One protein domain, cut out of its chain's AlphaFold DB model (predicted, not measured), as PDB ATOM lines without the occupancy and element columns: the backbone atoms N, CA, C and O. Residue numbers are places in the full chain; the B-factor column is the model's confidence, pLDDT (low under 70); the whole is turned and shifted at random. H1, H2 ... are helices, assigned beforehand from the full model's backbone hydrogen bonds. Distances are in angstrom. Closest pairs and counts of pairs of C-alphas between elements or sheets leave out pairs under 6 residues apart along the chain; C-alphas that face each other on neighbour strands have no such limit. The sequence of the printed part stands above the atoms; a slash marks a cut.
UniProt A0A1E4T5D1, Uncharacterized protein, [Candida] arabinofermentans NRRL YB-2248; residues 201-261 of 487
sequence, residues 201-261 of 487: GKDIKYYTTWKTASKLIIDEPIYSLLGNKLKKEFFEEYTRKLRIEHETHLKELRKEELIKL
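This is residues 201 to 261 of the 487 residues of an uncharacterized protein of [Candida] arabinofermentans NRRL YB-2248 (UniProt A0A1E4T5D1). One long straight helix, H3, makes the length; H1 and H2, two short helices, lie beside its first part, and residues 248 to 261 of H3 stick out. The 61 printed residues, all helix in class, hold H1, H2 and H3 in that order and no named strand. The whole is only just extended, close to loose: the radius of gyration of the C-alphas is 15.9 A, the spans 52 by 20 by 16 A.

After residues 201 to 209, find C-alpha 210 at (113.647, 198.861, 200.590), where H1, residues 210 to 217, begins. H2 is residues 221 to 225. H3, residues 228 to 261, runs 49.1 A to C-alpha 261 at (129.314, 173.744, 228.428).

H1 and H3 only just touch, with 3 pairs of C-alphas within 8 A, H3 with residues 232 to 236 alone; the closest C-alphas, Trp 210 and Lys 232, are 6.6 A apart. Their lines are about perpendicular, at 77 degrees. H1 and H2 are close but not clearly touching, their closest C-alphas, Ile 217 and Tyr 223, 6.5 A apart. H2 and H3 are only just apart, closest 8.0 A. Every O i to N i+4 pair is within hydrogen-bond range in H3, 3 of 4 in H1 and 0 of 1 in H2, where 2 of 2 O i to N i+3 pairs are.

The C-alphas of Ser 224 and Leu 261, the two farthest apart, are 52.6 A apart. The printed part has no cut, and both links are tight. The model's pLDDT is under 70 at residues 201 to 203.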
ATOM      1  N   GLY A 201     107.813 190.795 211.790       63.19
ATOM      2  CA  GLY A 201     107.668 189.343 211.991       63.19
ATOM      3  C   GLY A 201     106.976 188.547 210.876       63.19
ATOM      4  O   GLY A 201     107.231 187.347 210.780       63.19
ATOM      5  N   LYS A 202     106.176 189.165 209.994       63.22
ATOM      6  CA  LYS A 202     105.604 188.475 208.812       63.22
ATOM      7  C   LYS A 202     106.241 188.916 207.497       63.22
ATOM      8  O   LYS A 202     106.707 188.056 206.751       63.22
ATOM      9  N   ASP A 203     106.359 190.225 207.273       66.12
ATOM     10  CA  ASP A 203     106.767 190.769 205.970       66.12
ATOM     11  C   ASP A 203     108.071 191.583 206.013       66.12
ATOM     12  O   ASP A 203     108.801 191.621 205.019       66.12
ATOM     13  N   ILE A 204     108.425 192.164 207.169       77.19
ATOM     14  CA  ILE A 204     109.693 192.882 207.373       77.19
ATOM     15  C   ILE A 204     110.614 192.066 208.287       77.19
ATOM     16  O   ILE A 204     110.301 191.778 209.443       77.19
ATOM     17  N   LYS A 205     111.769 191.679 207.742       82.12
ATOM     18  CA  LYS A 205     112.865 190.965 208.421       82.12
ATOM     19  C   LYS A 205     114.158 191.769 208.291       82.12
ATOM     20  O   LYS A 205     114.258 192.638 207.427       82.12
ATOM     21  N   TYR A 206     115.177 191.419 209.073       80.69
ATOM     22  CA  TYR A 206     116.480 192.100 209.063       80.69
ATOM     23  C   TYR A 206     117.160 192.142 207.677       80.69
ATOM     24  O   TYR A 206     117.918 193.062 207.397       80.69
ATOM     25  N   TYR A 207     116.870 191.180 206.790       82.56
ATOM     26  CA  TYR A 207     117.415 191.112 205.426       82.56
ATOM     27  C   TYR A 207     116.497 191.715 204.346       82.56
ATOM     28  O   TYR A 207     116.757 191.566 203.149       82.56
ATOM     29  N   THR A 208     115.380 192.340 204.728       85.56
ATOM     30  CA  THR A 208     114.422 192.869 203.746       85.56
ATOM     31  C   THR A 208     114.945 194.112 203.042       85.56
ATOM     32  O   THR A 208     115.611 194.961 203.624       85.56
ATOM     33  N   THR A 209     114.646 194.214 201.745       85.12
ATOM     34  CA  THR A 209     115.095 195.341 200.919       85.12
ATOM     35  C   THR A 209     114.051 196.448 200.872       85.12
ATOM     36  O   THR A 209     112.845 196.184 200.888       85.12
ATOM     37  N   TRP A 210     114.517 197.688 200.694       84.62
ATOM     38  CA  TRP A 210     113.647 198.861 200.590       84.62
ATOM     39  C   TRP A 210     112.571 198.723 199.508       84.62
ATOM     40  O   TRP A 210     111.457 199.173 199.709       84.62
ATOM     41  N   LYS A 211     112.849 198.061 198.377       83.19
ATOM     42  CA  LYS A 211     111.864 197.896 197.289       83.19
ATOM     43  C   LYS A 211     110.658 197.048 197.696       83.19
ATOM     44  O   LYS A 211     109.565 197.249 197.172       83.19
ATOM     45  N   THR A 212     110.876 196.063 198.561       84.00
ATOM     46  CA  THR A 212     109.808 195.207 199.079       84.00
ATOM     47  C   THR A 212     109.048 195.951 200.167       84.00
ATOM     48  O   THR A 212     107.829 196.035 200.094       84.00
ATOM     49  N   ALA A 213     109.768 196.576 201.102       81.31
ATOM     50  CA  ALA A 213     109.167 197.353 202.181       81.31
ATOM     51  C   ALA A 213     108.372 198.559 201.664       81.31
ATOM     52  O   ALA A 213     107.241 198.776 202.080       81.31
ATOM     53  N   SER A 214     108.898 199.296 200.683       80.81
ATOM     54  CA  SER A 214     108.219 200.454 200.108       80.81
ATOM     55  C   SER A 214     106.870 200.062 199.527       80.81
ATOM     56  O   SER A 214     105.911 200.782 199.732       80.81
ATOM     57  N   LYS A 215     106.770 198.911 198.845       83.44
ATOM     58  CA  LYS A 215     105.502 198.434 198.275       83.44
ATOM     59  C   LYS A 215     104.445 198.128 199.329       83.44
ATOM     60  O   LYS A 215     103.270 198.293 199.043       83.44
ATOM     61  N   LEU A 216     104.873 197.684 200.507       79.12
ATOM     62  CA  LEU A 216     103.987 197.353 201.619       79.12
ATOM     63  C   LEU A 216     103.495 198.605 202.350       79.12
ATOM     64  O   LEU A 216     102.381 198.621 202.847       79.12
ATOM     65  N   ILE A 217     104.310 199.662 202.376       78.06
ATOM     66  CA  ILE A 217     104.035 200.890 203.137       78.06
ATOM     67  C   ILE A 217     103.375 201.967 202.250       78.06
ATOM     68  O   ILE A 217     103.023 203.031 202.743       78.06
ATOM     69  N   ILE A 218     103.177 201.721 200.943       78.56
ATOM     70  CA  ILE A 218     102.570 202.695 200.007       78.56
ATOM     71  C   ILE A 218     101.203 203.197 200.487       78.56
ATOM     72  O   ILE A 218     100.897 204.370 200.277       78.56
ATOM     73  N   ASP A 219     100.415 202.331 201.122       77.50
ATOM     74  CA  ASP A 219      99.042 202.638 201.530       77.50
ATOM     75  C   ASP A 219      98.969 203.470 202.828       77.50
ATOM     76  O   ASP A 219      97.900 203.957 203.194       77.50
ATOM     77  N   GLU A 220     100.098 203.685 203.512       78.94
ATOM     78  CA  GLU A 220     100.146 204.397 204.790       78.94
ATOM     79  C   GLU A 220     100.204 205.926 204.605       78.94
ATOM     80  O   GLU A 220     100.985 206.439 203.796       78.94
ATOM     81  N   PRO A 221      99.468 206.714 205.409       73.19
ATOM     82  CA  PRO A 221      99.419 208.173 205.274       73.19
ATOM     83  C   PRO A 221     100.787 208.834 205.508       73.19
ATOM     84  O   PRO A 221     101.125 209.836 204.875       73.19
ATOM     85  N   ILE A 222     101.615 208.234 206.367       71.00
ATOM     86  CA  ILE A 222     102.974 208.701 206.671       71.00
ATOM     87  C   ILE A 222     103.899 208.500 205.456       71.00
ATOM     88  O   ILE A 222     104.856 209.252 205.266       71.00
ATOM     89  N   TYR A 223     103.582 207.563 204.554       73.38
ATOM     90  CA  TYR A 223     104.356 207.346 203.337       73.38
ATOM     91  C   TYR A 223     104.244 208.516 202.358       73.38
ATOM     92  O   TYR A 223     105.217 208.827 201.680       73.38
ATOM     93  N   SER A 224     103.122 209.233 202.280       73.94
ATOM     94  CA  SER A 224     103.025 210.384 201.366       73.94
ATOM     95  C   SER A 224     103.775 211.625 201.869       73.94
ATOM     96  O   SER A 224     104.072 212.511 201.070       73.94
ATOM     97  N   LEU A 225     104.082 211.700 203.169       70.88
ATOM     98  CA  LEU A 225     104.614 212.908 203.807       70.88
ATOM     99  C   LEU A 225     106.129 213.093 203.612       70.88
ATOM    100  O   LEU A 225     106.625 214.216 203.652       70.88
ATOM    101  N   LEU A 226     106.875 212.003 203.393       71.00
ATOM    102  CA  LEU A 226     108.338 212.036 203.321       71.00
ATOM    103  C   LEU A 226     108.898 211.996 201.891       71.00
ATOM    104  O   LEU A 226     108.372 211.336 200.989       71.00
ATOM    105  N   GLY A 227     110.059 212.626 201.706       75.94
ATOM    106  CA  GLY A 227     110.877 212.456 200.506       75.94
ATOM    107  C   GLY A 227     111.485 211.051 200.421       75.94
ATOM    108  O   GLY A 227     111.855 210.454 201.431       75.94
ATOM    109  N   ASN A 228     111.648 210.520 199.205       78.38
ATOM    110  CA  ASN A 228     112.136 209.147 198.984       78.38
ATOM    111  C   ASN A 228     113.537 208.868 199.566       78.38
ATOM    112  O   ASN A 228     113.835 207.720 199.886       78.38
ATOM    113  N   LYS A 229     114.381 209.899 199.721       83.50
ATOM    114  CA  LYS A 229     115.720 209.785 200.324       83.50
ATOM    115  C   LYS A 229     115.643 209.498 201.829       83.50
ATOM    116  O   LYS A 229     116.201 208.503 202.273       83.50
ATOM    117  N   LEU A 230     114.883 210.311 202.567       81.88
ATOM    118  CA  LEU A 230     114.724 210.185 204.022       81.88
ATOM    119  C   LEU A 230     114.031 208.873 204.410       81.88
ATOM    120  O   LEU A 230     114.428 208.219 205.364       81.88
ATOM    121  N   LYS A 231     113.042 208.426 203.626       81.69
ATOM    122  CA  LYS A 231     112.380 207.133 203.862       81.69
ATOM    123  C   LYS A 231     113.344 205.952 203.796       81.69
ATOM    124  O   LYS A 231     113.281 205.049 204.626       81.69
ATOM    125  N   LYS A 232     114.210 205.954 202.777       84.31
ATOM    126  CA  LYS A 232     115.210 204.904 202.587       84.31
ATOM    127  C   LYS A 232     116.203 204.906 203.751       84.31
ATOM    128  O   LYS A 232     116.505 203.839 204.266       84.31
ATOM    129  N   GLU A 233     116.639 206.086 204.180       87.69
ATOM    130  CA  GLU A 233     117.545 206.267 205.318       87.69
ATOM    131  C   GLU A 233     116.939 205.739 206.627       87.69
ATOM    132  O   GLU A 233     117.550 204.907 207.295       87.69
ATOM    133  N   PHE A 234     115.692 206.106 206.937       86.88
ATOM    134  CA  PHE A 234     114.992 205.584 208.112       86.88
ATOM    135  C   PHE A 234     114.797 204.065 208.035       86.88
ATOM    136  O   PHE A 234     115.015 203.359 209.015       86.88
ATOM    137  N   PHE A 235     114.453 203.517 206.870       86.75
ATOM    138  CA  PHE A 235     114.327 202.068 206.719       86.75
ATOM    139  C   PHE A 235     115.662 201.322 206.875       86.75
ATOM    140  O   PHE A 235     115.710 200.250 207.482       86.75
ATOM    141  N   GLU A 236     116.754 201.863 206.337       87.62
ATOM    142  CA  GLU A 236     118.096 201.300 206.515       87.62
ATOM    143  C   GLU A 236     118.512 201.321 207.987       87.62
ATOM    144  O   GLU A 236     119.095 200.360 208.484       87.62
ATOM    145  N   GLU A 237     118.145 202.368 208.719       88.62
ATOM    146  CA  GLU A 237     118.360 202.418 210.158       88.62
ATOM    147  C   GLU A 237     117.505 201.398 210.923       88.62
ATOM    148  O   GLU A 237     118.018 200.690 211.789       88.62
ATOM    149  N   TYR A 238     116.230 201.249 210.561       88.56
ATOM    150  CA  TYR A 238     115.346 200.254 211.167       88.56
ATOM    151  C   TYR A 238     115.833 198.817 210.925       88.56
ATOM    152  O   TYR A 238     115.900 198.004 211.845       88.56
ATOM    153  N   THR A 239     116.235 198.493 209.693       88.31
ATOM    154  CA  THR A 239     116.794 197.172 209.360       88.31
ATOM    155  C   THR A 239     118.141 196.929 210.034       88.31
ATOM    156  O   THR A 239     118.386 195.812 210.489       88.31
ATOM    157  N   ARG A 240     118.982 197.964 210.186       88.75
ATOM    158  CA  ARG A 240     120.202 197.900 211.004       88.75
ATOM    159  C   ARG A 240     119.868 197.578 212.459       88.75
ATOM    160  O   ARG A 240     120.477 196.668 213.012       88.75
ATOM    161  N   LYS A 241     118.876 198.247 213.053       90.25
ATOM    162  CA  LYS A 241     118.410 197.961 214.419       90.25
ATOM    163  C   LYS A 241     117.936 196.512 214.560       90.25
ATOM    164  O   LYS A 241     118.386 195.822 215.466       90.25
ATOM    165  N   LEU A 242     117.105 196.024 213.634       88.44
ATOM    166  CA  LEU A 242     116.652 194.625 213.625       88.44
ATOM    167  C   LEU A 242     117.803 193.625 213.456       88.44
ATOM    168  O   LEU A 242     117.773 192.543 214.037       88.44
ATOM    169  N   ARG A 243     118.807 193.961 212.641       89.69
ATOM    170  CA  ARG A 243     120.000 193.130 212.459       89.69
ATOM    171  C   ARG A 243     120.808 193.046 213.748       89.69
ATOM    172  O   ARG A 243     121.182 191.944 214.131       89.69
ATOM    173  N   ILE A 244     121.026 194.178 214.414       91.31
ATOM    174  CA  ILE A 244     121.714 194.225 215.705       91.31
ATOM    175  C   ILE A 244     120.933 193.401 216.735       91.31
ATOM    176  O   ILE A 244     121.529 192.521 217.333       91.31
ATOM    177  N   GLU A 245     119.617 193.596 216.872       89.88
ATOM    178  CA  GLU A 245     118.750 192.832 217.795       89.88
ATOM    179  C   GLU A 245     118.831 191.312 217.548       89.88
ATOM    180  O   GLU A 245     118.894 190.513 218.481       89.88
ATOM    181  N   HIS A 246     118.868 190.891 216.282       88.38
ATOM    182  CA  HIS A 246     119.016 189.481 215.934       88.38
ATOM    183  C   HIS A 246     120.416 188.938 216.255       88.38
ATOM    184  O   HIS A 246     120.542 187.854 216.824       88.38
ATOM    185  N   GLU A 247     121.468 189.685 215.913       88.56
ATOM    186  CA  GLU A 247     122.853 189.313 216.211       88.56
ATOM    187  C   GLU A 247     123.116 189.283 217.725       88.56
ATOM    188  O   GLU A 247     123.812 188.384 218.195       88.56
ATOM    189  N   THR A 248     122.549 190.209 218.505       89.62
ATOM    190  CA  THR A 248     122.654 190.211 219.972       89.62
ATOM    191  C   THR A 248     121.930 189.018 220.574       89.62
ATOM    192  O   THR A 248     122.528 188.310 221.376       89.62
ATOM    193  N   HIS A 249     120.712 188.719 220.121       89.62
ATOM    194  CA  HIS A 249     119.963 187.550 220.586       89.62
ATOM    195  C   HIS A 249     120.696 186.230 220.282       89.62
ATOM    196  O   HIS A 249     120.777 185.345 221.130       89.62
ATOM    197  N   LEU A 250     121.291 186.089 219.090       85.69
ATOM    198  CA  LEU A 250     122.121 184.921 218.763       85.69
ATOM    199  C   LEU A 250     123.381 184.838 219.640       85.69
ATOM    200  O   LEU A 250     123.769 183.746 220.051       85.69
ATOM    201  N   LYS A 251     124.017 185.978 219.944       86.56
ATOM    202  CA  LYS A 251     125.165 186.033 220.863       86.56
ATOM    203  C   LYS A 251     124.771 185.650 222.289       86.56
ATOM    204  O   LYS A 251     125.542 184.955 222.938       86.56
ATOM    205  N   GLU A 252     123.613 186.085 222.777       88.81
ATOM    206  CA  GLU A 252     123.097 185.731 224.106       88.81
ATOM    207  C   GLU A 252     122.831 184.231 224.218       88.81
ATOM    208  O   GLU A 252     123.379 183.592 225.111       88.81
ATOM    209  N   LEU A 253     122.119 183.644 223.253       87.19
ATOM    210  CA  LEU A 253     121.908 182.192 223.208       87.19
ATOM    211  C   LEU A 253     123.233 181.417 223.180       87.19
ATOM    212  O   LEU A 253     123.408 180.458 223.928       87.19
ATOM    213  N   ARG A 254     124.201 181.864 222.366       85.75
ATOM    214  CA  ARG A 254     125.543 181.263 222.317       85.75
ATOM    215  C   ARG A 254     126.270 181.370 223.657       85.75
ATOM    216  O   ARG A 254     126.930 180.417 224.053       85.75
ATOM    217  N   LYS A 255     126.151 182.495 224.370       86.38
ATOM    218  CA  LYS A 255     126.733 182.665 225.712       86.38
ATOM    219  C   LYS A 255     126.085 181.733 226.736       86.38
ATOM    220  O   LYS A 255     126.796 181.137 227.534       86.38
ATOM    221  N   GLU A 256     124.765 181.579 226.711       86.50
ATOM    222  CA  GLU A 256     124.070 180.653 227.614       86.50
ATOM    223  C   GLU A 256     124.481 179.196 227.376       86.50
ATOM    224  O   GLU A 256     124.700 178.447 228.328       86.50
ATOM    225  N   GLU A 257     124.592 178.783 226.112       83.25
ATOM    226  CA  GLU A 257     125.094 177.454 225.755       83.25
ATOM    227  C   GLU A 257     126.568 177.277 226.155       83.25
ATOM    228  O   GLU A 257     126.936 176.214 226.654       83.25
ATOM    229  N   LEU A 258     127.386 178.327 226.023       83.38
ATOM    230  CA  LEU A 258     128.787 178.339 226.448       83.38
ATOM    231  C   LEU A 258     128.932 178.124 227.956       83.38
ATOM    232  O   LEU A 258     129.699 177.264 228.367       83.38
ATOM    233  N   ILE A 259     128.156 178.836 228.774       84.94
ATOM    234  CA  ILE A 259     128.197 178.702 230.241       84.94
ATOM    235  C   ILE A 259     127.797 177.284 230.673       84.94
ATOM    236  O   ILE A 259     128.411 176.695 231.562       84.94
ATOM    237  N   LYS A 260     126.777 176.699 230.030       82.75
ATOM    238  CA  LYS A 260     126.372 175.309 230.303       82.75
ATOM    239  C   LYS A 260     127.481 174.321 229.950       82.75
ATOM    240  O   LYS A 260     127.658 173.327 230.650       82.75
ATOM    241  N   LEU A 261     128.194 174.571 228.855       81.38
ATOM    242  CA  LEU A 261     129.314 173.744 228.428       81.38
ATOM    243  C   LEU A 261     130.506 173.870 229.382       81.38
ATOM    244  O   LEU A 261     131.095 172.860 229.744       81.38
TER     245      LEU A 261